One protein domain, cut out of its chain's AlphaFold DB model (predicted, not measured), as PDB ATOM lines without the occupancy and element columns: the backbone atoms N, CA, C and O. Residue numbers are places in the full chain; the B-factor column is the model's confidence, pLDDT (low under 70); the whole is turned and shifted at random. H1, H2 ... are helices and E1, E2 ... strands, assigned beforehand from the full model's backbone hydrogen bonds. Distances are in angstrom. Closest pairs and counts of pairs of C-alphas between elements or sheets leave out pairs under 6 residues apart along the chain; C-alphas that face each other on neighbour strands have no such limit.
ATOM      1  N   PHE A  40     215.173 144.895 197.494       87.44
ATOM      2  CA  PHE A  40     214.781 143.548 197.881       87.44
ATOM      3  C   PHE A  40     213.249 143.504 198.034       87.44
ATOM      4  O   PHE A  40     212.662 144.506 198.461       87.44
ATOM      5  N   PRO A  41     212.572 142.383 197.719       86.12
ATOM      6  CA  PRO A  41     211.131 142.270 197.921       86.12
ATOM      7  C   PRO A  41     210.733 142.562 199.368       86.12
ATOM      8  O   PRO A  41     211.357 142.061 200.305       86.12
ATOM      9  N   TRP A  42     209.687 143.367 199.548       87.38
ATOM     10  CA  TRP A  42     209.220 143.770 200.869       87.38
ATOM     11  C   TRP A  42     207.688 143.697 200.985       87.38
ATOM     12  O   TRP A  42     207.006 144.274 200.134       87.38
ATOM     13  N   PRO A  43     207.126 143.063 202.035       90.69
ATOM     14  CA  PRO A  43     207.821 142.274 203.058       90.69
ATOM     15  C   PRO A  43     208.612 141.101 202.456       90.69
ATOM     16  O   PRO A  43     208.275 140.646 201.359       90.69
ATOM     17  N   PRO A  44     209.684 140.641 203.125       90.56
ATOM     18  CA  PRO A  44     210.516 139.582 202.588       90.56
ATOM     19  C   PRO A  44     209.693 138.305 202.369       90.56
ATOM     20  O   PRO A  44     208.794 138.005 203.161       90.56
ATOM     21  N   PRO A  45     209.998 137.531 201.322       87.44
ATOM     22  CA  PRO A  45     209.305 136.281 201.056       87.44
ATOM     23  C   PRO A  45     209.542 135.254 202.161       87.44
ATOM     24  O   PRO A  45     210.608 135.273 202.780       87.44
ATOM     25  N   GLN A  46     208.593 134.332 202.353       89.19
ATOM     26  CA  GLN A  46     208.686 133.287 203.373       89.19
ATOM     27  C   GLN A  46     209.963 132.449 203.207       89.19
ATOM     28  O   GLN A  46     210.123 131.702 202.238       89.19
ATOM     29  N   ALA A  47     210.872 132.574 204.167       92.00
ATOM     30  CA  ALA A  47     212.088 131.793 204.287       92.00
ATOM     31  C   ALA A  47     211.799 130.422 204.912       92.00
ATOM     32  O   ALA A  47     210.888 130.267 205.727       92.00
ATOM     33  N   SER A  48     212.627 129.439 204.567       92.56
ATOM     34  CA  SER A  48     212.581 128.077 205.109       92.56
ATOM     35  C   SER A  48     212.916 128.033 206.601       92.56
ATOM     36  O   SER A  48     212.392 127.197 207.334       92.56
ATOM     37  N   ALA A  49     213.811 128.925 207.030       95.06
ATOM     38  CA  ALA A  49     214.204 129.152 208.413       95.06
ATOM     39  C   ALA A  49     214.740 130.584 208.572       95.06
ATOM     40  O   ALA A  49     215.116 131.233 207.594       95.06
ATOM     41  N   PHE A  50     214.812 131.080 209.807       95.62
ATOM     42  CA  PHE A  50     215.433 132.369 210.105       95.62
ATOM     43  C   PHE A  50     216.083 132.376 211.490       95.62
ATOM     44  O   PHE A  50     215.809 131.511 212.324       95.62
ATOM     45  N   MET A  51     216.963 133.345 211.728       95.56
ATOM     46  CA  MET A  51     217.606 133.573 213.021       95.56
ATOM     47  C   MET A  51     217.893 135.066 213.214       95.56
ATOM     48  O   MET A  51     218.414 135.718 212.311       95.56
ATOM     49  N   ASP A  52     217.581 135.598 214.396       95.19
ATOM     50  CA  ASP A  52     218.095 136.900 214.829       95.19
ATOM     51  C   ASP A  52     219.582 136.743 215.186       95.19
ATOM     52  O   ASP A  52     219.950 135.893 216.001       95.19
ATOM     53  N   VAL A  53     220.437 137.530 214.533       93.62
ATOM     54  CA  VAL A  53     221.892 137.538 214.746       93.62
ATOM     55  C   VAL A  53     222.387 138.885 215.274       93.62
ATOM     56  O   VAL A  53     223.591 139.119 215.315       93.62
ATOM     57  N   THR A  54     221.477 139.767 215.696       91.62
ATOM     58  CA  THR A  54     221.779 141.128 216.160       91.62
ATOM     59  C   THR A  54     222.781 141.106 217.312       91.62
ATOM     60  O   THR A  54     223.816 141.763 217.245       91.62
ATOM     61  N   GLU A  55     222.523 140.291 218.334       87.69
ATOM     62  CA  GLU A  55     223.361 140.216 219.539       87.69
ATOM     63  C   GLU A  55     224.724 139.547 219.296       87.69
ATOM     64  O   GLU A  55     225.636 139.694 220.099       87.69
ATOM     65  N   LEU A  56     224.897 138.830 218.180       83.75
ATOM     66  CA  LEU A  56     226.191 138.236 217.817       83.75
ATOM     67  C   LEU A  56     227.161 139.270 217.242       83.75
ATOM     68  O   LEU A  56     228.366 139.036 217.171       83.75
ATOM     69  N   VAL A  57     226.631 140.398 216.775       78.75
ATOM     70  CA  VAL A  57     227.416 141.426 216.088       78.75
ATOM     71  C   VAL A  57     227.359 142.781 216.764       78.75
ATOM     72  O   VAL A  57     228.267 143.573 216.518       78.75
ATOM     73  N   LYS A  58     226.366 143.019 217.631       76.00
ATOM     74  CA  LYS A  58     226.387 144.106 218.606       76.00
ATOM     75  C   LYS A  58     227.530 143.859 219.576       76.00
ATOM     76  O   LYS A  58     227.430 143.089 220.523       76.00
ATOM     77  N   GLU A  59     228.643 144.506 219.300       66.50
ATOM     78  CA  GLU A  59     229.703 144.632 220.275       66.50
ATOM     79  C   GLU A  59     229.300 145.753 221.255       66.50
ATOM     80  O   GLU A  59     228.693 146.749 220.857       66.50
ATOM     81  N   SER A  60     229.617 145.611 222.542       56.19
ATOM     82  CA  SER A  60     229.386 146.672 223.528       56.19
ATOM     83  C   SER A  60     230.428 147.779 223.339       56.19
ATOM     84  O   SER A  60     231.473 147.756 223.988       56.19
ATOM     85  N   HIS A  61     230.192 148.713 222.419       56.59
ATOM     86  CA  HIS A  61     231.094 149.845 222.199       56.59
ATOM     87  C   HIS A  61     230.437 151.151 222.628       56.59
ATOM     88  O   HIS A  61     229.260 151.387 222.383       56.59
ATOM     89  N   GLU A  62     231.243 152.012 223.249       62.12
ATOM     90  CA  GLU A  62     230.921 153.427 223.473       62.12
ATOM     91  C   GLU A  62     231.058 154.253 222.173       62.12
ATOM     92  O   GLU A  62     230.684 155.424 222.135       62.12
ATOM     93  N   GLU A  63     231.595 153.651 221.105       75.19
ATOM     94  CA  GLU A  63     231.842 154.285 219.809       75.19
ATOM     95  C   GLU A  63     230.677 154.094 218.827       75.19
ATOM     96  O   GLU A  63     230.015 153.056 218.799       75.19
ATOM     97  N   ILE A  64     230.461 155.103 217.978       81.00
ATOM     98  CA  ILE A  64     229.465 155.066 216.904       81.00
ATOM     99  C   ILE A  64     229.891 154.028 215.862       81.00
ATOM    100  O   ILE A  64     230.935 154.168 215.226       81.00
ATOM    101  N   ILE A  65     229.049 153.018 215.648       90.00
ATOM    102  CA  ILE A  65     229.227 152.018 214.596       90.00
ATOM    103  C   ILE A  65     228.459 152.477 213.358       90.00
ATOM    104  O   ILE A  65     227.279 152.810 213.447       90.00
ATOM    105  N   LEU A  66     229.099 152.468 212.189       93.94
ATOM    106  CA  LEU A  66     228.417 152.713 210.920       93.94
ATOM    107  C   LEU A  66     227.996 151.393 210.262       93.94
ATOM    108  O   LEU A  66     228.652 150.358 210.420       93.94
ATOM    109  N   LEU A  67     226.952 151.420 209.431       94.88
ATOM    110  CA  LEU A  67     226.546 150.252 208.636       94.88
ATOM    111  C   LEU A  67     227.681 149.726 207.739       94.88
ATOM    112  O   LEU A  67     227.746 148.532 207.454       94.88
ATOM    113  N   GLY A  68     228.608 150.589 207.315       94.94
ATOM    114  CA  GLY A  68     229.805 150.185 206.575       94.94
ATOM    115  C   GLY A  68     230.800 149.343 207.386       94.94
ATOM    116  O   GLY A  68     231.501 148.507 206.808       94.94
ATOM    117  N   ASP A  69     230.862 149.526 208.704       92.69
ATOM    118  CA  ASP A  69     231.706 148.717 209.590       92.69
ATOM    119  C   ASP A  69     231.084 147.350 209.840       92.69
ATOM    120  O   ASP A  69     231.767 146.326 209.727       92.69
ATOM    121  N   LEU A  70     229.765 147.328 210.048       92.69
ATOM    122  CA  LEU A  70     228.984 146.101 210.111       92.69
ATOM    123  C   LEU A  70     229.142 145.281 208.822       92.69
ATOM    124  O   LEU A  70     229.513 144.109 208.875       92.69
ATOM    125  N   ASP A  71     228.965 145.905 207.653       94.75
ATOM    126  CA  ASP A  71     229.213 145.282 206.349       94.75
ATOM    127  C   ASP A  71     230.604 144.633 206.271       94.75
ATOM    128  O   ASP A  71     230.754 143.490 205.835       94.75
ATOM    129  N   ARG A  72     231.642 145.340 206.722       93.31
ATOM    130  CA  ARG A  72     233.021 144.838 206.715       93.31
ATOM    131  C   ARG A  72     233.171 143.577 207.569       93.31
ATOM    132  O   ARG A  72     233.861 142.651 207.139       93.31
ATOM    133  N   LYS A  73     232.530 143.530 208.744       91.38
ATOM    134  CA  LYS A  73     232.508 142.356 209.633       91.38
ATOM    135  C   LYS A  73     231.825 141.169 208.954       91.38
ATOM    136  O   LYS A  73     232.430 140.102 208.850       91.38
ATOM    137  N   PHE A  74     230.636 141.379 208.388       93.31
ATOM    138  CA  PHE A  74     229.909 140.350 207.637       93.31
ATOM    139  C   PHE A  74     230.709 139.832 206.442       93.31
ATOM    140  O   PHE A  74     230.828 138.622 206.260       93.31
ATOM    141  N   ARG A  75     231.311 140.724 205.646       92.44
ATOM    142  CA  ARG A  75     232.119 140.321 204.490       92.44
ATOM    143  C   ARG A  75     233.310 139.464 204.890       92.44
ATOM    144  O   ARG A  75     233.519 138.448 204.243       92.44
ATOM    145  N   ARG A  76     234.041 139.832 205.947       91.62
ATOM    146  CA  ARG A  76     235.170 139.035 206.452       91.62
ATOM    147  C   ARG A  76     234.727 137.646 206.902       91.62
ATOM    148  O   ARG A  76     235.387 136.672 206.557       91.62
ATOM    149  N   ALA A  77     233.608 137.555 207.622       91.88
ATOM    150  CA  ALA A  77     233.062 136.274 208.057       91.88
ATOM    151  C   ALA A  77     232.613 135.405 206.872       91.88
ATOM    152  O   ALA A  77     232.948 134.227 206.809       91.88
ATOM    153  N   LEU A  78     231.937 135.997 205.883       91.69
ATOM    154  CA  LEU A  78     231.552 135.308 204.650       91.69
ATOM    155  C   LEU A  78     232.768 134.808 203.864       91.69
ATOM    156  O   LEU A  78     232.793 133.641 203.472       91.69
ATOM    157  N   ASP A  79     233.781 135.656 203.680       90.75
ATOM    158  CA  ASP A  79     234.992 135.317 202.930       90.75
ATOM    159  C   ASP A  79     235.765 134.180 203.624       90.75
ATOM    160  O   ASP A  79     236.165 133.217 202.970       90.75
ATOM    161  N   ALA A  80     235.893 134.225 204.955       91.38
ATOM    162  CA  ALA A  80     236.513 133.158 205.747       91.38
ATOM    163  C   ALA A  80     235.699 131.847 205.738       91.38
ATOM    164  O   ALA A  80     236.276 130.763 205.796       91.38
ATOM    165  N   SER A  81     234.375 131.925 205.576       91.19
ATOM    166  CA  SER A  81     233.509 130.768 205.313       91.19
ATOM    167  C   SER A  81     233.511 130.310 203.849       91.19
ATOM    168  O   SER A  81     232.832 129.334 203.536       91.19
ATOM    169  N   GLY A  82     234.232 130.970 202.939       88.81
ATOM    170  CA  GLY A  82     234.320 130.622 201.515       88.81
ATOM    171  C   GLY A  82     233.233 131.224 200.611       88.81
ATOM    172  O   GLY A  82     233.188 130.902 199.424       88.81
ATOM    173  N   TYR A  83     232.366 132.100 201.128       87.31
ATOM    174  CA  TYR A  83     231.390 132.849 200.327       87.31
ATOM    175  C   TYR A  83     232.036 134.100 199.732       87.31
ATOM    176  O   TYR A  83     231.943 135.196 200.285       87.31
ATOM    177  N   VAL A  84     232.674 133.938 198.578       80.62
ATOM    178  CA  VAL A  84     233.364 135.048 197.904       80.62
ATOM    179  C   VAL A  84     232.412 135.976 197.144       80.62
ATOM    180  O   VAL A  84     232.684 137.166 197.005       80.62
ATOM    181  N   GLU A  85     231.266 135.461 196.695       81.19
ATOM    182  CA  GLU A  85     230.290 136.228 195.919       81.19
ATOM    183  C   GLU A  85     229.069 136.599 196.774       81.19
ATOM    184  O   GLU A  85     228.509 135.765 197.499       81.19
ATOM    185  N   LYS A  86     228.666 137.867 196.678       85.88
ATOM    186  CA  LYS A  86     227.575 138.475 197.443       85.88
ATOM    187  C   LYS A  86     227.016 139.699 196.729       85.88
ATOM    188  O   LYS A  86     227.736 140.355 195.977       85.88
ATOM    189  N   SER A  87     225.760 140.031 197.017       87.75
ATOM    190  CA  SER A  87     225.116 141.242 196.501       87.75
ATOM    191  C   SER A  87     224.307 141.988 197.542       87.75
ATOM    192  O   SER A  87     223.793 141.403 198.494       87.75
ATOM    193  N   TYR A  88     224.167 143.287 197.299       92.50
ATOM    194  CA  TYR A  88     223.434 144.214 198.143       92.50
ATOM    195  C   TYR A  88     222.138 144.651 197.474       92.50
ATOM    196  O   TYR A  88     222.124 144.981 196.286       92.50
ATOM    197  N   PHE A  89     221.080 144.723 198.274       91.38
ATOM    198  CA  PHE A  89     219.780 145.256 197.882       91.38
ATOM    199  C   PHE A  89     219.257 146.206 198.956       91.38
ATOM    200  O   PHE A  89     219.570 146.053 200.137       91.38
ATOM    201  N   TYR A  90     218.451 147.178 198.555       92.69
ATOM    202  CA  TYR A  90     217.768 148.066 199.479       92.69
ATOM    203  C   TYR A  90     216.673 147.312 200.239       92.69
ATOM    204  O   TYR A  90     215.878 146.587 199.641       92.69
ATOM    205  N   VAL A  91     216.567 147.572 201.539       94.25
ATOM    206  CA  VAL A  91     215.362 147.323 202.349       94.25
ATOM    207  C   VAL A  91     215.006 148.615 203.083       94.25
ATOM    208  O   VAL A  91     215.870 149.489 203.202       94.25
ATOM    209  N   PRO A  92     213.774 148.783 203.595       95.06
ATOM    210  CA  PRO A  92     213.405 149.983 204.339       95.06
ATOM    211  C   PRO A  92     214.420 150.332 205.435       95.06
ATOM    212  O   PRO A  92     214.646 149.547 206.351       95.06
ATOM    213  N   GLY A  93     215.052 151.501 205.323       93.56
ATOM    214  CA  GLY A  93     216.018 152.000 206.307       93.56
ATOM    215  C   GLY A  93     217.339 151.229 206.415       93.56
ATOM    216  O   GLY A  93     218.044 151.407 207.400       93.56
ATOM    217  N   GLY A  94     217.686 150.369 205.453       95.69
ATOM    218  CA  GLY A  94     218.937 149.615 205.519       95.69
ATOM    219  C   GLY A  94     219.245 148.816 204.257       95.69
ATOM    220  O   GLY A  94     219.010 149.280 203.138       95.69
ATOM    221  N   TYR A  95     219.809 147.620 204.422       96.25
ATOM    222  CA  TYR A  95     220.191 146.768 203.295       96.25
ATOM    223  C   TYR A  95     219.975 145.275 203.561       96.25
ATOM    224  O   TYR A  95     220.007 144.802 204.694       96.25
ATOM    225  N   ALA A  96     219.788 144.530 202.476       95.12
ATOM    226  CA  ALA A  96     219.905 143.084 202.441       95.12
ATOM    227  C   ALA A  96     221.263 142.700 201.841       95.12
ATOM    228  O   ALA A  96     221.617 143.172 200.758       95.12
ATOM    229  N   LEU A  97     222.012 141.839 202.531       94.75
ATOM    230  CA  LEU A  97     223.224 141.193 202.026       94.75
ATOM    231  C   LEU A  97     222.902 139.743 201.673       94.75
ATOM    232  O   LEU A  97     222.566 138.945 202.545       94.75
ATOM    233  N   VAL A  98     223.020 139.408 200.396       91.31
ATOM    234  CA  VAL A  98     222.631 138.107 199.856       91.31
ATOM    235  C   VAL A  98     223.866 137.306 199.464       91.31
ATOM    236  O   VAL A  98     224.707 137.806 198.717       91.31
ATOM    237  N   THR A  99     223.980 136.070 199.952       89.31
ATOM    238  CA  THR A  99     225.095 135.169 199.621       89.31
ATOM    239  C   THR A  99     224.899 134.476 198.277       89.31
ATOM    240  O   THR A  99     223.778 134.345 197.779       89.31
ATOM    241  N   ARG A 100     225.986 133.926 197.723       82.62
ATOM    242  CA  ARG A 100     225.880 132.896 196.679       82.62
ATOM    243  C   ARG A 100     225.095 131.680 197.145       82.62
ATOM    244  O   ARG A 100     225.025 131.376 198.338       82.62
ATOM    245  N   LEU A 101     224.513 131.012 196.155       85.00
ATOM    246  CA  LEU A 101     223.865 129.726 196.311       85.00
ATOM    247  C   LEU A 101     224.906 128.673 196.694       85.00
ATOM    248  O   LEU A 101     225.966 128.581 196.076       85.00
ATOM    249  N   GLU A 102     224.576 127.872 197.693       89.25
ATOM    250  CA  GLU A 102     225.444 126.830 198.227       89.25
ATOM    251  C   GLU A 102     224.732 125.487 198.217       89.25
ATOM    252  O   GLU A 102     223.586 125.408 198.651       89.25
ATOM    253  N   GLN A 103     225.415 124.427 197.792       91.12
ATOM    254  CA  GLN A 103     224.939 123.060 197.960       91.12
ATOM    255  C   GLN A 103     225.323 122.526 199.347       91.12
ATOM    256  O   GLN A 103     226.472 122.645 199.785       91.12
ATOM    257  N   ILE A 104     224.360 121.916 200.034       94.00
ATOM    258  CA  ILE A 104     224.487 121.444 201.416       94.00
ATOM    259  C   ILE A 104     224.126 119.963 201.544       94.00
ATOM    260  O   ILE A 104     223.398 119.394 200.728       94.00
ATOM    261  N   ASN A 105     224.636 119.337 202.599       94.50
ATOM    262  CA  ASN A 105     224.169 118.039 203.068       94.50
ATOM    263  C   ASN A 105     222.881 118.198 203.904       94.50
ATOM    264  O   ASN A 105     222.566 119.306 204.348       94.50
ATOM    265  N   PRO A 106     222.141 117.103 204.169       93.69
ATOM    266  CA  PRO A 106     220.939 117.142 205.008       93.69
ATOM    267  C   PRO A 106     221.152 117.666 206.436       93.69
ATOM    268  O   PRO A 106     220.193 118.103 207.060       93.69
ATOM    269  N   ASP A 107     222.386 117.636 206.946       93.31
ATOM    270  CA  ASP A 107     222.768 118.170 208.262       93.31
ATOM    271  C   ASP A 107     223.141 119.668 208.235       93.31
ATOM    272  O   ASP A 107     223.515 120.236 209.258       93.31
ATOM    273  N   GLY A 108     223.058 120.322 207.071       92.88
ATOM    274  CA  GLY A 108     223.372 121.740 206.900       92.88
ATOM    275  C   GLY A 108     224.854 122.046 206.680       92.88
ATOM    276  O   GLY A 108     225.195 123.213 206.448       92.88
ATOM    277  N   THR A 109     225.729 121.037 206.712       94.62
ATOM    278  CA  THR A 109     227.146 121.192 206.355       94.62
ATOM    279  C   THR A 109     227.313 121.387 204.847       94.62
ATOM    280  O   THR A 109     226.444 120.981 204.065       94.62
ATOM    281  N   PRO A 110     228.411 122.006 204.386       92.75
ATOM    282  CA  PRO A 110     228.606 122.248 202.970       92.75
ATOM    283  C   PRO A 110     228.906 120.936 202.246       92.75
ATOM    284  O   PRO A 110     229.645 120.084 202.750       92.75
ATOM    285  N   LYS A 111     228.367 120.771 201.036       91.62
ATOM    286  CA  LYS A 111     228.672 119.604 200.205       91.62
ATOM    287  C   LYS A 111     230.153 119.619 199.803       91.62
ATOM    288  O   LYS A 111     230.669 120.652 199.394       91.62
ATOM    289  N   ASN A 112     230.848 118.485 199.888       84.38
ATOM    290  CA  ASN A 112     232.233 118.365 199.423       84.38
ATOM    291  C   ASN A 112     232.451 117.010 198.719       84.38
ATOM    292  O   ASN A 112     232.178 115.983 199.348       84.38
ATOM    293  N   PRO A 113     232.937 116.971 197.460       82.44
ATOM    294  CA  PRO A 113     233.100 118.100 196.529       82.44
ATOM    295  C   PRO A 113     231.743 118.679 196.085       82.44
ATOM    296  O   PRO A 113     230.702 118.090 196.361       82.44
ATOM    297  N   GLY A 114     231.741 119.831 195.406       78.44
ATOM    298  CA  GLY A 114     230.515 120.397 194.816       78.44
ATOM    299  C   GLY A 114     229.743 121.382 195.700       78.44
ATOM    300  O   GLY A 114     228.584 121.674 195.438       78.44
ATOM    301  N   ARG A 115     230.363 121.968 196.731       84.69
ATOM    302  CA  ARG A 115     229.749 123.066 197.512       84.69
ATOM    303  C   ARG A 115     229.155 124.158 196.616       84.69
ATOM    304  O   ARG A 115     228.116 124.742 196.910       84.69
ATOM    305  N   TRP A 116     229.850 124.392 195.512       81.81
ATOM    306  CA  TRP A 116     229.631 125.447 194.551       81.81
ATOM    307  C   TRP A 116     229.403 124.884 193.148       81.81
ATOM    308  O   TRP A 116     229.919 125.456 192.201       81.81
ATOM    309  N   SER A 117     228.669 123.773 192.989       62.31
ATOM    310  CA  SER A 117     228.507 122.992 191.733       62.31
ATOM    311  C   SER A 117     228.176 123.767 190.439       62.31
ATOM    312  O   SER A 117     228.162 123.191 189.360       62.31
ATOM    313  N   LEU A 118     227.953 125.078 190.515       62.62
ATOM    314  CA  LEU A 118     227.794 126.010 189.402       62.62
ATOM    315  C   LEU A 118     229.110 126.677 188.934       62.62
ATOM    316  O   LEU A 118     229.070 127.590 188.116       62.62
ATOM    317  N   GLU A 119     230.271 126.249 189.440       54.19
ATOM    318  CA  GLU A 119     231.581 126.917 189.289       54.19
ATOM    319  C   GLU A 119     232.172 126.935 187.860       54.19
ATOM    320  O   GLU A 119     233.268 127.456 187.666       54.19
ATOM    321  N   GLN A 120     231.482 126.398 186.844       46.81
ATOM    322  CA  GLN A 120     231.993 126.391 185.461       46.81
ATOM    323  C   GLN A 120     231.772 127.703 184.688       46.81
ATOM    324  O   GLN A 120     232.415 127.902 183.660       46.81
ATOM    325  N   GLU A 121     230.941 128.632 185.169       44.25
ATOM    326  CA  GLU A 121     230.873 129.984 184.603       44.25
ATOM    327  C   GLU A 121     231.561 130.967 185.554       44.25
ATOM    328  O   GLU A 121     231.071 131.227 186.650       44.25
ATOM    329  N   ILE A 122     232.696 131.533 185.131       42.34
ATOM    330  CA  ILE A 122     233.308 132.702 185.775       42.34
ATOM    331  C   ILE A 122     232.307 133.854 185.625       42.34
ATOM    332  O   ILE A 122     232.259 134.539 184.603       42.34
ATOM    333  N   LEU A 123     231.432 134.020 186.611       47.12
ATOM    334  CA  LEU A 123     230.462 135.100 186.641       47.12
ATOM    335  C   LEU A 123     231.169 136.338 187.196       47.12
ATOM    336  O   LEU A 123     231.183 136.570 188.397       47.12
ATOM    337  N   GLU A 124     231.729 137.169 186.311       46.50
ATOM    338  CA  GLU A 124     232.300 138.484 186.674       46.50
ATOM    339  C   GLU A 124     231.289 139.402 187.399       46.50
ATOM    340  O   GLU A 124     231.671 140.392 188.021       46.50
ATOM    341  N   TYR A 125     229.997 139.049 187.372       53.88
ATOM    342  CA  TYR A 125     228.921 139.739 188.069       53.88
ATOM    343  C   TYR A 125     227.983 138.736 188.751       53.88
ATOM    344  O   TYR A 125     227.326 137.928 188.084       53.88
ATOM    345  N   PHE A 126     227.872 138.832 190.079       52.75
ATOM    346  CA  PHE A 126     226.899 138.072 190.859       52.75
ATOM    347  C   PHE A 126     225.475 138.385 190.386       52.75
ATOM    348  O   PHE A 126     225.037 139.536 190.360       52.75
ATOM    349  N   SER A 127     224.720 137.344 190.040       61.72
ATOM    350  CA  SER A 127     223.298 137.452 189.731       61.72
ATOM    351  C   SER A 127     222.567 136.266 190.330       61.72
ATOM    352  O   SER A 127     222.654 135.144 189.834       61.72
ATOM    353  N   LEU A 128     221.794 136.511 191.381       59.03
ATOM    354  CA  LEU A 128     221.030 135.456 192.032       59.03
ATOM    355  C   LEU A 128     219.901 134.901 191.159       59.03
ATOM    356  O   LEU A 128     219.667 133.695 191.173       59.03
ATOM    357  N   ARG A 129     219.362 135.698 190.232       63.75
ATOM    358  CA  ARG A 129     218.571 135.172 189.107       63.75
ATOM    359  C   ARG A 129     219.328 134.129 188.270       63.75
ATOM    360  O   ARG A 129     218.738 133.124 187.881       63.75
ATOM    361  N   ARG A 130     220.614 134.345 187.959       66.12
ATOM    362  CA  ARG A 130     221.419 133.350 187.220       66.12
ATOM    363  C   ARG A 130     221.663 132.099 188.058       66.12
ATOM    364  O   ARG A 130     221.515 131.015 187.513       66.12
ATOM    365  N   TYR A 131     221.940 132.220 189.359       63.81
ATOM    366  CA  TYR A 131     222.115 131.045 190.227       63.81
ATOM    367  C   TYR A 131     220.838 130.211 190.348       63.81
ATOM    368  O   TYR A 131     220.883 128.992 190.205       63.81
ATOM    369  N   LEU A 132     219.683 130.854 190.531       67.38
ATOM    370  CA  LEU A 132     218.401 130.151 190.563       67.38
ATOM    371  C   LEU A 132     218.064 129.516 189.201       67.38
ATOM    372  O   LEU A 132     217.488 128.433 189.158       67.38
ATOM    373  N   ARG A 133     218.489 130.118 188.077       70.06
ATOM    374  CA  ARG A 133     218.422 129.461 186.757       70.06
ATOM    375  C   ARG A 133     219.350 128.250 186.682       70.06
ATOM    376  O   ARG A 133     219.014 127.239 186.076       70.06
ATOM    377  N   ALA A 134     220.535 128.364 187.248       69.12
ATOM    378  CA  ALA A 134     221.533 127.318 187.177       69.12
ATOM    379  C   ALA A 134     221.131 126.088 188.014       69.12
ATOM    380  O   ALA A 134     221.433 124.971 187.610       69.12
ATOM    381  N   LEU A 135     220.334 126.259 189.081       72.38
ATOM    382  CA  LEU A 135     219.714 125.145 189.816       72.38
ATOM    383  C   LEU A 135     218.919 124.173 188.925       72.38
ATOM    384  O   LEU A 135     218.845 122.990 189.246       72.38
ATOM    385  N   PHE A 136     218.328 124.628 187.813       72.12
ATOM    386  CA  PHE A 136     217.595 123.738 186.900       72.12
ATOM    387  C   PHE A 136     218.489 122.678 186.258       72.12
ATOM    388  O   PHE A 136     218.015 121.585 185.956       72.12
ATOM    389  N   PHE A 137     219.762 123.011 186.075       73.19
ATOM    390  CA  PHE A 137     220.765 122.154 185.453       73.19
ATOM    391  C   PHE A 137     221.770 121.607 186.472       73.19
ATOM    392  O   PHE A 137     222.696 120.903 186.086       73.19
ATOM    393  N   ALA A 138     221.603 121.945 187.752       77.44
ATOM    394  CA  ALA A 138     222.460 121.469 188.822       77.44
ATOM    395  C   ALA A 138     222.164 120.004 189.152       77.44
ATOM    396  O   ALA A 138     221.033 119.525 188.995       77.44
ATOM    397  N   ASP A 139     223.181 119.326 189.683       83.38
ATOM    398  CA  ASP A 139     223.023 117.990 190.240       83.38
ATOM    399  C   ASP A 139     221.961 117.981 191.355       83.38
ATOM    400  O   ASP A 139     221.827 118.960 192.101       83.38
ATOM    401  N   PRO A 140     221.218 116.873 191.522       88.31
ATOM    402  CA  PRO A 140     220.253 116.733 192.600       88.31
ATOM    403  C   PRO A 140     220.861 116.991 193.977       88.31
ATOM    404  O   PRO A 140     221.988 116.594 194.281       88.31
ATOM    405  N   GLY A 141     220.078 117.612 194.852       90.62
ATOM    406  CA  GLY A 141     220.495 117.867 196.218       90.62
ATOM    407  C   GLY A 141     219.755 119.017 196.876       90.62
ATOM    408  O   GLY A 141     218.736 119.509 196.386       90.62
ATOM    409  N   LEU A 142     220.297 119.424 198.018       91.69
ATOM    410  CA  LEU A 142     219.801 120.531 198.816       91.69
ATOM    411  C   LEU A 142     220.698 121.737 198.605       91.69
ATOM    412  O   LEU A 142     221.923 121.618 198.599       91.69
ATOM    413  N   PHE A 143     220.078 122.898 198.476       90.19
ATOM    414  CA  PHE A 143     220.771 124.154 198.270       90.19
ATOM    415  C   PHE A 143     220.245 125.203 199.232       90.19
ATOM    416  O   PHE A 143     219.082 125.143 199.624       90.19
ATOM    417  N   ARG A 144     221.068 126.186 199.590       92.12
ATOM    418  CA  ARG A 144     220.634 127.339 200.378       92.12
ATOM    419  C   ARG A 144     221.150 128.656 199.826       92.12
ATOM    420  O   ARG A 144     222.227 128.724 199.238       92.12
ATOM    421  N   VAL A 145     220.381 129.702 200.091       89.38
ATOM    422  CA  VAL A 145     220.792 131.105 200.013       89.38
ATOM    423  C   VAL A 145     220.540 131.719 201.381       89.38
ATOM    424  O   VAL A 145     219.468 131.516 201.956       89.38
ATOM    425  N   VAL A 146     221.511 132.468 201.898       93.06
ATOM    426  CA  VAL A 146     221.355 133.224 203.142       93.06
ATOM    427  C   VAL A 146     221.224 134.701 202.795       93.06
ATOM    428  O   VAL A 146     222.025 135.251 202.036       93.06
ATOM    429  N   VAL A 147     220.199 135.345 203.344       94.31
ATOM    430  CA  VAL A 147     219.961 136.781 203.214       94.31
ATOM    431  C   VAL A 147     220.023 137.407 204.597       94.31
ATOM    432  O   VAL A 147     219.182 137.124 205.444       94.31
ATOM    433  N   PHE A 148     221.003 138.272 204.831       96.06
ATOM    434  CA  PHE A 148     221.068 139.073 206.048       96.06
ATOM    435  C   PHE A 148     220.324 140.381 205.821       96.06
ATOM    436  O   PHE A 148     220.771 141.220 205.042       96.06
ATOM    437  N   ILE A 149     219.190 140.543 206.492       97.25
ATOM    438  CA  ILE A 149     218.407 141.776 206.495       97.25
ATOM    439  C   ILE A 149     218.900 142.643 207.649       97.25
ATOM    440  O   ILE A 149     218.794 142.230 208.799       97.25
ATOM    441  N   VAL A 150     219.423 143.829 207.338       97.31
ATOM    442  CA  VAL A 150     219.874 144.838 208.304       97.31
ATOM    443  C   VAL A 150     218.942 146.039 208.192       97.31
ATOM    444  O   VAL A 150     218.962 146.741 207.181       97.31
ATOM    445  N   THR A 151     218.091 146.261 209.194       97.25
ATOM    446  CA  THR A 151     217.055 147.308 209.145       97.25
ATOM    447  C   THR A 151     216.587 147.712 210.547       97.25
ATOM    448  O   THR A 151     216.541 146.855 211.430       97.25
ATOM    449  N   PRO A 152     216.196 148.981 210.775       96.25
ATOM    450  CA  PRO A 152     215.514 149.394 211.999       96.25
ATOM    451  C   PRO A 152     214.002 149.113 211.960       96.25
ATOM    452  O   PRO A 152     213.299 149.321 212.946       96.25
ATOM    453  N   GLN A 153     213.471 148.675 210.814       95.69
ATOM    454  CA  GLN A 153     212.042 148.464 210.622       95.69
ATOM    455  C   GLN A 153     211.667 147.015 210.954       95.69
ATOM    456  O   GLN A 153     212.147 146.095 210.285       95.69
ATOM    457  N   PRO A 154     210.780 146.772 211.938       94.19
ATOM    458  CA  PRO A 154     210.265 145.433 212.172       94.19
ATOM    459  C   PRO A 154     209.460 144.967 210.956       94.19
ATOM    460  O   PRO A 154     208.752 145.750 210.317       94.19
ATOM    461  N   PHE A 155     209.541 143.676 210.649       94.75
ATOM    462  CA  PHE A 155     208.842 143.094 209.512       94.75
ATOM    463  C   PHE A 155     208.288 141.712 209.834       94.75
ATOM    464  O   PHE A 155     208.833 140.972 210.651       94.75
ATOM    465  N   SER A 156     207.204 141.362 209.149       93.44
ATOM    466  CA  SER A 156     206.778 139.979 208.966       93.44
ATOM    467  C   SER A 156     207.232 139.496 207.593       93.44
ATOM    468  O   SER A 156     207.513 140.300 206.704       93.44
ATOM    469  N   GLN A 157     207.289 138.183 207.409       90.00
ATOM    470  CA  GLN A 157     207.469 137.603 206.084       90.00
ATOM    471  C   GLN A 157     206.114 137.527 205.375       90.00
ATOM    472  O   GLN A 157     205.069 137.483 206.026       90.00
ATOM    473  N   SER A 158     206.117 137.584 204.047       84.38
ATOM    474  CA  SER A 158     204.896 137.420 203.265       84.38
ATOM    475  C   SER A 158     204.531 135.943 203.148       84.38
ATOM    476  O   SER A 158     205.397 135.150 202.783       84.38
ATOM    477  N   ASP A 159     203.242 135.609 203.246       71.31
ATOM    478  CA  ASP A 159     202.713 134.272 202.910       71.31
ATOM    479  C   ASP A 159     202.850 133.922 201.418       71.31
ATOM    480  O   ASP A 159     202.463 132.836 200.982       71.31
ATOM    481  N   LYS A 160     203.378 134.851 200.607       64.25
ATOM    482  CA  LYS A 160     203.688 134.611 199.206       64.25
ATOM    483  C   LYS A 160     204.737 133.507 199.135       64.25
ATOM    484  O   LYS A 160     205.931 133.741 199.339       64.25
ATOM    485  N   VAL A 161     204.265 132.296 198.843       58.84
ATOM    486  CA  VAL A 161     205.120 131.198 198.414       58.84
ATOM    487  C   VAL A 161     205.879 131.719 197.211       58.84
ATOM    488  O   VAL A 161     205.285 132.208 196.251       58.84
ATOM    489  N   VAL A 162     207.200 131.686 197.312       60.25
ATOM    490  CA  VAL A 162     208.085 132.095 196.234       60.25
ATOM    491  C   VAL A 162     207.850 131.154 195.057       60.25
ATOM    492  O   VAL A 162     208.422 130.066 194.999       60.25
ATOM    493  N   GLU A 163     206.965 131.538 194.139       53.44
ATOM    494  CA  GLU A 163     206.825 130.832 192.877       53.44
ATOM    495  C   GLU A 163     208.104 131.018 192.059       53.44
ATOM    496  O   GLU A 163     208.866 131.971 192.236       53.44
ATOM    497  N   ARG A 164     208.373 130.072 191.164       50.78
ATOM    498  CA  ARG A 164     209.601 130.015 190.366       50.78
ATOM    499  C   ARG A 164     209.961 131.353 189.718       50.78
ATOM    500  O   ARG A 164     211.090 131.815 189.859       50.78
ATOM    501  N   ASP A 165     209.018 131.962 189.006       49.88
ATOM    502  CA  ASP A 165     209.267 133.194 188.250       49.88
ATOM    503  C   ASP A 165     209.482 134.402 189.167       49.88
ATOM    504  O   ASP A 165     210.219 135.326 188.825       49.88
ATOM    505  N   ASP A 166     208.920 134.338 190.370       52.94
ATOM    506  CA  ASP A 166     209.082 135.308 191.440       52.94
ATOM    507  C   ASP A 166     210.478 135.200 192.080       52.94
ATOM    508  O   ASP A 166     211.218 136.184 192.096       52.94
ATOM    509  N   ALA A 167     210.917 133.993 192.463       52.28
ATOM    510  CA  ALA A 167     212.285 133.726 192.938       52.28
ATOM    511  C   ALA A 167     213.332 134.266 191.950       52.28
ATOM    512  O   ALA A 167     214.320 134.904 192.319       52.28
ATOM    513  N   MET A 168     213.075 134.011 190.666       48.44
ATOM    514  CA  MET A 168     213.916 134.397 189.543       48.44
ATOM    515  C   MET A 168     213.835 135.895 189.220       48.44
ATOM    516  O   MET A 168     214.781 136.436 188.651       48.44
ATOM    517  N   GLY A 169     212.730 136.572 189.533       51.31
ATOM    518  CA  GLY A 169     212.506 137.986 189.221       51.31
ATOM    519  C   GLY A 169     213.083 138.948 190.258       51.31
ATOM    520  O   GLY A 169     213.542 140.031 189.905       51.31
ATOM    521  N   TRP A 170     213.118 138.548 191.527       52.09
ATOM    522  CA  TRP A 170     213.455 139.433 192.648       52.09
ATOM    523  C   TRP A 170     214.931 139.817 192.757       52.09
ATOM    524  O   TRP A 170     215.286 140.763 193.451       52.09
ATOM    525  N   LEU A 171     215.806 139.041 192.120       54.94
ATOM    526  CA  LEU A 171     217.211 138.942 192.512       54.94
ATOM    527  C   LEU A 171     218.162 139.106 191.318       54.94
ATOM    528  O   LEU A 171     219.256 138.533 191.261       54.94
ATOM    529  N   SER A 172     217.738 139.897 190.332       53.09
ATOM    530  CA  SER A 172     218.610 140.401 189.273       53.09
ATOM    531  C   SER A 172     219.185 141.766 189.644       53.09
ATOM    532  O   SER A 172     218.432 142.677 189.967       53.09
ATOM    533  N   GLY A 173     220.505 141.921 189.517       67.31
ATOM    534  CA  GLY A 173     221.130 143.242 189.469       67.31
ATOM    535  C   GLY A 173     221.456 143.890 190.812       67.31
ATOM    536  O   GLY A 173     221.719 145.084 190.809       67.31
ATOM    537  N   GLY A 174     221.473 143.146 191.926       77.44
ATOM    538  CA  GLY A 174     221.988 143.670 193.196       77.44
ATOM    539  C   GLY A 174     223.406 144.231 193.047       77.44
ATOM    540  O   GLY A 174     224.188 143.776 192.210       77.44
ATOM    541  N   LEU A 175     223.748 145.230 193.859       86.31
ATOM    542  CA  LEU A 175     225.044 145.900 193.759       86.31
ATOM    543  C   LEU A 175     226.163 144.987 194.268       86.31
ATOM    544  O   LEU A 175     225.954 144.171 195.164       86.31
ATOM    545  N   ASN A 176     227.370 145.144 193.726       85.19
ATOM    546  CA  ASN A 176     228.572 144.433 194.181       85.19
ATOM    547  C   ASN A 176     229.206 145.064 195.438       85.19
ATOM    548  O   ASN A 176     230.104 144.481 196.044       85.19
ATOM    549  N   ALA A 177     228.751 146.252 195.833       89.62
ATOM    550  CA  ALA A 177     229.188 146.953 197.029       89.62
ATOM    551  C   ALA A 177     228.032 147.749 197.639       89.62
ATOM    552  O   ALA A 177     227.198 148.300 196.920       89.62
ATOM    553  N   LEU A 178     228.024 147.867 198.969       93.12
ATOM    554  CA  LEU A 178     227.073 148.727 199.666       93.12
ATOM    555  C   LEU A 178     227.315 150.207 199.279       93.12
ATOM    556  O   LEU A 178     228.468 150.664 199.372       93.12
ATOM    557  N   PRO A 179     226.281 150.961 198.854       93.44
ATOM    558  CA  PRO A 179     226.411 152.379 198.522       93.44
ATOM    559  C   PRO A 179     226.932 153.216 199.690       93.44
ATOM    560  O   PRO A 179     226.600 152.962 200.847       93.44
ATOM    561  N   THR A 180     227.709 154.260 199.394       92.31
ATOM    562  CA  THR A 180     228.269 155.165 200.415       92.31
ATOM    563  C   THR A 180     227.183 155.826 201.270       92.31
ATOM    564  O   THR A 180     227.357 155.961 202.477       92.31
ATOM    565  N   SER A 181     226.037 156.168 200.670       90.62
ATOM    566  CA  SER A 181     224.877 156.730 201.377       90.62
ATOM    567  C   SER A 181     224.313 155.804 202.456       90.62
ATOM    568  O   SER A 181     223.773 156.287 203.446       90.62
ATOM    569  N   VAL A 182     224.450 154.486 202.287       94.50
ATOM    570  CA  VAL A 182     224.012 153.489 203.272       94.50
ATOM    571  C   VAL A 182     225.141 153.163 204.240       94.50
ATOM    572  O   VAL A 182     224.909 153.113 205.440       94.50
ATOM    573  N   LYS A 183     226.384 153.034 203.751       94.12
ATOM    574  CA  LYS A 183     227.571 152.797 204.591       94.12
ATOM    575  C   LYS A 183     227.730 153.820 205.713       94.12
ATOM    576  O   LYS A 183     228.187 153.437 206.780       94.12
ATOM    577  N   ASN A 184     227.383 155.079 205.457       94.69
ATOM    578  CA  ASN A 184     227.560 156.181 206.402       94.69
ATOM    579  C   ASN A 184     226.402 156.336 207.404       94.69
ATOM    580  O   ASN A 184     226.430 157.263 208.206       94.69
ATOM    581  N   GLN A 185     225.374 155.485 207.346       94.31
ATOM    582  CA  GLN A 185     224.300 155.500 208.338       94.31
ATOM    583  C   GLN A 185     224.794 154.891 209.650       94.31
ATOM    584  O   GLN A 185     225.532 153.903 209.639       94.31
ATOM    585  N   GLU A 186     224.372 155.470 210.770       94.06
ATOM    586  CA  GLU A 186     224.677 154.953 212.102       94.06
ATOM    587  C   GLU A 186     223.879 153.671 212.376       94.06
ATOM    588  O   GLU A 186     222.668 153.606 212.153       94.06
ATOM    589  N   PHE A 187     224.563 152.645 212.875       92.31
ATOM    590  CA  PHE A 187     223.969 151.414 213.371       92.31
ATOM    591  C   PHE A 187     223.530 151.624 214.824       92.31
ATOM    592  O   PHE A 187     224.304 151.446 215.761       92.31
ATOM    593  N   THR A 188     222.284 152.055 215.000       91.50
ATOM    594  CA  THR A 188     221.690 152.321 216.316       91.50
ATOM    595  C   THR A 188     221.059 151.066 216.924       91.50
ATOM    596  O   THR A 188     220.908 150.032 216.269       91.50
ATOM    597  N   ASP A 189     220.605 151.163 218.174       89.75
ATOM    598  CA  ASP A 189     219.922 150.057 218.851       89.75
ATOM    599  C   ASP A 189     218.595 149.629 218.219       89.75
ATOM    600  O   ASP A 189     218.127 148.516 218.484       89.75
ATOM    601  N   GLU A 190     218.020 150.488 217.375       92.31
ATOM    602  CA  GLU A 190     216.805 150.208 216.612       92.31
ATOM    603  C   GLU A 190     217.049 149.157 215.528       92.31
ATOM    604  O   GLU A 190     216.132 148.413 215.183       92.31
ATOM    605  N   PHE A 191     218.279 149.055 215.014       94.75
ATOM    606  CA  PHE A 191     218.599 148.076 213.991       94.75
ATOM    607  C   PHE A 191     218.516 146.651 214.528       94.75
ATOM    608  O   PHE A 191     219.060 146.291 215.579       94.75
ATOM    609  N   LYS A 192     217.874 145.814 213.723       95.81
ATOM    610  CA  LYS A 192     217.864 144.366 213.852       95.81
ATOM    611  C   LYS A 192     218.525 143.740 212.645       95.81
ATOM    612  O   LYS A 192     218.498 144.279 211.535       95.81
ATOM    613  N   ILE A 193     219.143 142.593 212.901       95.88
ATOM    614  CA  ILE A 193     219.808 141.799 211.886       95.88
ATOM    615  C   ILE A 193     219.211 140.408 211.910       95.88
ATOM    616  O   ILE A 193     219.375 139.651 212.866       95.88
ATOM    617  N   THR A 194     218.516 140.068 210.834       97.25
ATOM    618  CA  THR A 194     217.863 138.771 210.683       97.25
ATOM    619  C   THR A 194     218.482 138.033 209.511       97.25
ATOM    620  O   THR A 194     218.482 138.528 208.385       97.25
ATOM    621  N   ALA A 195     218.998 136.836 209.767       96.75
ATOM    622  CA  ALA A 195     219.369 135.899 208.722       96.75
ATOM    623  C   ALA A 195     218.114 135.149 208.264       96.75
ATOM    624  O   ALA A 195     217.505 134.431 209.056       96.75
ATOM    625  N   LEU A 196     217.737 135.312 207.001       95.06
ATOM    626  CA  LEU A 196     216.697 134.546 206.321       95.06
ATOM    627  C   LEU A 196     217.363 133.462 205.471       95.06
ATOM    628  O   LEU A 196     218.277 133.753 204.696       95.06
ATOM    629  N   ILE A 197     216.922 132.216 205.619       94.12
ATOM    630  CA  ILE A 197     217.474 131.071 204.899       94.12
ATOM    631  C   ILE A 197     216.426 130.553 203.923       94.12
ATOM    632  O   ILE A 197     215.369 130.074 204.328       94.12
ATOM    633  N   TYR A 198     216.754 130.598 202.637       90.62
ATOM    634  CA  TYR A 198     215.949 130.004 201.577       90.62
ATOM    635  C   TYR A 198     216.593 128.690 201.152       90.62
ATOM    636  O   TYR A 198     217.671 128.701 200.555       90.62
ATOM    637  N   GLN A 199     215.955 127.568 201.481       91.00
ATOM    638  CA  GLN A 199     216.418 126.229 201.133       91.00
ATOM    639  C   GLN A 199     215.643 125.678 199.938       91.00
ATOM    640  O   GLN A 199     214.416 125.682 199.928       91.00
ATOM    641  N   PHE A 200     216.363 125.134 198.963       87.44
ATOM    642  CA  PHE A 200     215.807 124.538 197.755       87.44
ATOM    643  C   PHE A 200     216.163 123.053 197.669       87.44
ATOM    644  O   PHE A 200     217.271 122.655 198.024       87.44
ATOM    645  N   GLU A 201     215.241 122.237 197.164       88.69
ATOM    646  CA  GLU A 201     215.481 120.840 196.795       88.69
ATOM    647  C   GLU A 201     215.438 120.698 195.270       88.69
ATOM    648  O   GLU A 201     214.458 121.091 194.636       88.69
ATOM    649  N   LYS A 202     216.480 120.100 194.684       86.31
ATOM    650  CA  LYS A 202     216.507 119.640 193.290       86.31
ATOM    651  C   LYS A 202     216.497 118.114 193.271       86.31
ATOM    652  O   LYS A 202     217.371 117.486 193.863       86.31
ATOM    653  N   ARG A 203     215.548 117.521 192.545       87.06
ATOM    654  CA  ARG A 203     215.522 116.079 192.217       87.06
ATOM    655  C   ARG A 203     215.885 115.879 190.748       87.06
ATOM    656  O   ARG A 203     215.787 116.835 189.987       87.06
ATOM    657  N   GLU A 204     216.295 114.677 190.340       80.75
ATOM    658  CA  GLU A 204     216.845 114.382 188.995       80.75
ATOM    659  C   GLU A 204     216.078 115.049 187.845       80.75
ATOM    660  O   GLU A 204     216.658 115.838 187.100       80.75
ATOM    661  N   SER A 205     214.759 114.860 187.787       74.19
ATOM    662  CA  SER A 205     213.916 115.364 186.689       74.19
ATOM    663  C   SER A 205     212.961 116.488 187.094       74.19
ATOM    664  O   SER A 205     212.170 116.940 186.269       74.19
ATOM    665  N   ASP A 206     213.033 116.952 188.344       74.62
ATOM    666  CA  ASP A 206     212.132 117.988 188.851       74.62
ATOM    667  C   ASP A 206     212.765 119.371 188.749       74.62
ATOM    668  O   ASP A 206     213.986 119.546 188.787       74.62
ATOM    669  N   GLU A 207     211.910 120.379 188.682       76.31
ATOM    670  CA  GLU A 207     212.312 121.755 188.931       76.31
ATOM    671  C   GLU A 207     212.749 121.928 190.394       76.31
ATOM    672  O   GLU A 207     212.161 121.291 191.275       76.31
ATOM    673  N   PRO A 208     213.756 122.775 190.683       78.19
ATOM    674  CA  PRO A 208     214.102 123.131 192.052       78.19
ATOM    675  C   PRO A 208     212.879 123.694 192.776       78.19
ATOM    676  O   PRO A 208     212.190 124.570 192.248       78.19
ATOM    677  N   ARG A 209     212.621 123.225 193.996       82.00
ATOM    678  CA  ARG A 209     211.494 123.682 194.820       82.00
ATOM    679  C   ARG A 209     212.003 124.329 196.093       82.00
ATOM    680  O   ARG A 209     212.826 123.734 196.784       82.00
ATOM    681  N   LEU A 210     211.498 125.520 196.414       82.44
ATOM    682  CA  LEU A 210     211.707 126.113 197.732       82.44
ATOM    683  C   LEU A 210     211.007 125.241 198.780       82.44
ATOM    684  O   LEU A 210     209.850 124.857 198.609       82.44
ATOM    685  N   LEU A 211     211.705 124.950 199.871       84.31
ATOM    686  CA  LEU A 211     211.157 124.239 201.012       84.31
ATOM    687  C   LEU A 211     210.583 125.267 201.998       84.31
ATOM    688  O   LEU A 211     211.353 126.022 202.582       84.31
ATOM    689  N   PRO A 212     209.258 125.342 202.207       70.50
ATOM    690  CA  PRO A 212     208.652 126.366 203.065       70.50
ATOM    691  C   PRO A 212     208.936 126.157 204.562       70.50
ATOM    692  O   PRO A 212     208.762 127.075 205.354       70.50
ATOM    693  N   SER A 213     209.375 124.958 204.947       75.00
ATOM    694  CA  SER A 213     209.864 124.636 206.285       75.00
ATOM    695  C   SER A 213     211.073 123.720 206.144       75.00
ATOM    696  O   SER A 213     210.988 122.674 205.491       75.00
ATOM    697  N   ALA A 214     212.206 124.133 206.703       67.62
ATOM    698  CA  ALA A 214     213.396 123.298 206.763       67.62
ATOM    699  C   ALA A 214     213.334 122.372 207.987       67.62
ATOM    700  O   ALA A 214     212.849 122.745 209.051       67.62
ATOM    701  N   ALA A 215     213.888 121.164 207.856       84.56
ATOM    702  CA  ALA A 215     214.166 120.309 209.013       84.56
ATOM    703  C   ALA A 215     215.229 120.924 209.948       84.56
ATOM    704  O   ALA A 215     215.332 120.538 211.108       84.56
ATOM    705  N   LEU A 216     216.017 121.866 209.422       92.56
ATOM    706  CA  LEU A 216     217.099 122.560 210.102       92.56
ATOM    707  C   LEU A 216     216.635 123.937 210.579       92.56
ATOM    708  O   LEU A 216     215.914 124.649 209.879       92.56
ATOM    709  N   THR A 217     217.092 124.344 211.760       95.19
ATOM    710  CA  THR A 217     216.862 125.703 212.256       95.19
ATOM    711  C   THR A 217     217.781 126.707 211.557       95.19
ATOM    712  O   THR A 217     218.798 126.348 210.956       95.19
ATOM    713  N   GLY A 218     217.482 128.007 211.682       94.75
ATOM    714  CA  GLY A 218     218.384 129.051 211.187       94.75
ATOM    715  C   GLY A 218     219.782 128.948 211.810       94.75
ATOM    716  O   GLY A 218     220.779 129.124 211.111       94.75
ATOM    717  N   ARG A 219     219.868 128.560 213.091       94.88
ATOM    718  CA  ARG A 219     221.144 128.318 213.776       94.88
ATOM    719  C   ARG A 219     221.913 127.158 213.149       94.88
ATOM    720  O   ARG A 219     223.105 127.317 212.907       94.88
ATOM    721  N   ASP A 220     221.251 126.040 212.853       95.81
ATOM    722  CA  ASP A 220     221.897 124.871 212.238       95.81
ATOM    723  C   ASP A 220     222.479 125.224 210.866       95.81
ATOM    724  O   ASP A 220     223.619 124.881 210.559       95.81
ATOM    725  N   HIS A 221     221.745 126.004 210.066       95.94
ATOM    726  CA  HIS A 221     222.258 126.493 208.790       95.94
ATOM    727  C   HIS A 221     223.477 127.408 208.947       95.94
ATOM    728  O   HIS A 221     224.439 127.251 208.199       95.94
ATOM    729  N   LEU A 222     223.454 128.365 209.878       95.00
ATOM    730  CA  LEU A 222     224.581 129.284 210.074       95.00
ATOM    731  C   LEU A 222     225.796 128.603 210.722       95.00
ATOM    732  O   LEU A 222     226.935 128.979 210.446       95.00
ATOM    733  N   ALA A 223     225.579 127.598 211.572       94.50
ATOM    734  CA  ALA A 223     226.648 126.780 212.130       94.50
ATOM    735  C   ALA A 223     227.269 125.887 211.049       94.50
ATOM    736  O   ALA A 223     228.486 125.880 210.872       94.50
ATOM    737  N   GLY A 224     226.433 125.199 210.267       93.62
ATOM    738  CA  GLY A 224     226.868 124.327 209.181       93.62
ATOM    739  C   GLY A 224     227.558 125.066 208.031       93.62
ATOM    740  O   GLY A 224     228.324 124.455 207.298       93.62
ATOM    741  N   SER A 225     227.355 126.375 207.859       91.75
ATOM    742  CA  SER A 225     228.134 127.177 206.899       91.75
ATOM    743  C   SER A 225     229.519 127.592 207.405       91.75
ATOM    744  O   SER A 225     230.310 128.140 206.636       91.75
ATOM    745  N   GLY A 226     229.806 127.377 208.694       91.25
ATOM    746  CA  GLY A 226     230.974 127.916 209.392       91.25
ATOM    747  C   GLY A 226     230.871 129.411 209.712       91.25
ATOM    748  O   GLY A 226     231.752 129.950 210.373       91.25
ATOM    749  N   PHE A 227     229.802 130.085 209.279       88.12
ATOM    750  CA  PHE A 227     229.647 131.532 209.422       88.12
ATOM    751  C   PHE A 227     229.435 131.952 210.877       88.12
ATOM    752  O   PHE A 227     229.986 132.957 211.326       88.12
ATOM    753  N   LEU A 228     228.656 131.162 211.623       88.31
ATOM    754  CA  LEU A 228     228.316 131.466 213.011       88.31
ATOM    755  C   LEU A 228     229.554 131.514 213.916       88.31
ATOM    756  O   LEU A 228     229.672 132.429 214.721       88.31
ATOM    757  N   LEU A 229     230.492 130.577 213.741       86.56
ATOM    758  CA  LEU A 229     231.736 130.526 214.522       86.56
ATOM    759  C   LEU A 229     232.571 131.799 214.333       86.56
ATOM    760  O   LEU A 229     233.012 132.403 215.308       86.56
ATOM    761  N   ILE A 230     232.698 132.256 213.085       86.44
ATOM    762  CA  ILE A 230     233.504 133.435 212.759       86.44
ATOM    763  C   ILE A 230     232.843 134.718 213.279       86.44
ATOM    764  O   ILE A 230     233.539 135.606 213.769       86.44
ATOM    765  N   LEU A 231     231.509 134.827 213.211       83.44
ATOM    766  CA  LEU A 231     230.797 135.966 213.803       83.44
ATOM    767  C   LEU A 231     230.895 135.996 215.332       83.44
ATOM    768  O   LEU A 231     231.015 137.079 215.896       83.44
ATOM    769  N   GLU A 232     230.880 134.832 215.986       83.12
ATOM    770  CA  GLU A 232     231.100 134.697 217.432       83.12
ATOM    771  C   GLU A 232     232.561 134.991 217.846       83.12
ATOM    772  O   GLU A 232     232.860 135.022 219.041       83.12
ATOM    773  N   GLY A 233     233.471 135.219 216.888       70.75
ATOM    774  CA  GLY A 233     234.885 135.505 217.146       70.75
ATOM    775  C   GLY A 233     235.679 134.288 217.630       70.75
ATOM    776  O   GLY A 233     236.623 134.455 218.405       70.75
TER     777      GLY A 233
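AT A GLANCE: This is residues 40 to 233 of the 234 residues of an uncharacterized protein of Bacteroidetes bacterium (UniProt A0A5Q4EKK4). The core is a strongly twisted antiparallel sheet built on two long strands side by side, E5 and E6; the hairpin of E2 and E3 widens it beside one end of E5, short E4 stands beside the other end of E5, and short E1 borders E6. H2 runs along E3 on one face, the sheet curls round H6 on that same face, and H7 packs on H2, while H3 lies over E5 with H4 packed on it. The printed part has 194 residues with seven named helices and six named strands, in the order E1 H1 H2 E2 E3 E4 H3 E5 H4 H5 E6 H6 H7; the class is mixed, helices and strands, with under half of the residues, 91, in named elements. The sheet is branched. The whole is compact, with a radius of gyration of the C-alphas of 16.0 A, and elongated, spanning 55 by 33 by 31 A.

HOW THE PARTS SIT: E1, residues 49 to 52, is an edge strand, antiparallel to E6, residues 192 to 202; N 51 and O 195 are 2.9 A apart, within hydrogen-bond range. H1, residues 54 to 57, only grazes the sheet. H2, residues 67 to 80, lies over E3, residues 94 to 99, at a height over the sheet of 9.9 A, and runs along the strands, at 8 degrees to E3 on the local plane. E2, residues 86 to 91, forms an antiparallel hairpin with E3, where N 96 and O 89 are 2.8 A apart. E3 runs on into E4, residues 102 to 104, across a break of 2 residues, at 60 degrees. E5, residues 141 to 151, has three antiparallel neighbours: E3 and E4 on one side, E6 on the other side. Pairs within hydrogen-bond range are N 148 and O 97 at 2.8 A, N 104 and O 142 at 2.8 A, and N 147 and O 196 at 2.8 A. H3, residues 128 to 137, lies over E5 at a height of 9.0 A. It touches H4, residues 164 to 169, opposite ways at a shallow tilt of 33 degrees, only just short of steep; the closest C-alphas, of Arg 129 and Met 168, are 4.7 A apart. H4 is not on the sheet. H5, residues 180 to 183, only grazes the sheet and touches residues 67 to 71 of H2; the closest C-alphas, of Gly 68 and Lys 183, are 4.0 A apart. H6, residues 218 to 224, is on the same face as H2. H7, residues 227 to 231, touches H2; the closest C-alphas, of Ala 77 and Ile 230, are 5.5 A apart. H6 and H7 only just touch, only at the corner, with 3 pairs of C-alphas within 8 A. Every O i to N i+4 pair is within hydrogen-bond range in H2, H4, H6 and H7, and 4 of 6 are in H3; H1 and H5 are too short for such a pair.

IN THESE COORDINATES: E1 begins at C-alpha 49, (214.204, 129.152, 208.413). H2 is 20.0 A long from first to last C-alpha, E2 15.9 A, E3 16.8 A and H3 14.8 A. E5 is 32.3 A long, from C-alpha 141 at (220.495, 117.867, 196.218), and E6 32.2 A. H7 ends at C-alpha 231, (230.797, 135.966, 213.803).

THE WHOLE: The two C-alphas farthest apart, of Glu 62 and Ser 205, are 55.6 A apart. The printed part has no cut. The links E4 to H3, E5 to H4 and E6 to H6 are long. The mean pLDDT of the printed part is 83.1; 36 residues are under 70, among them residues 117 to 132 and 160 to 173.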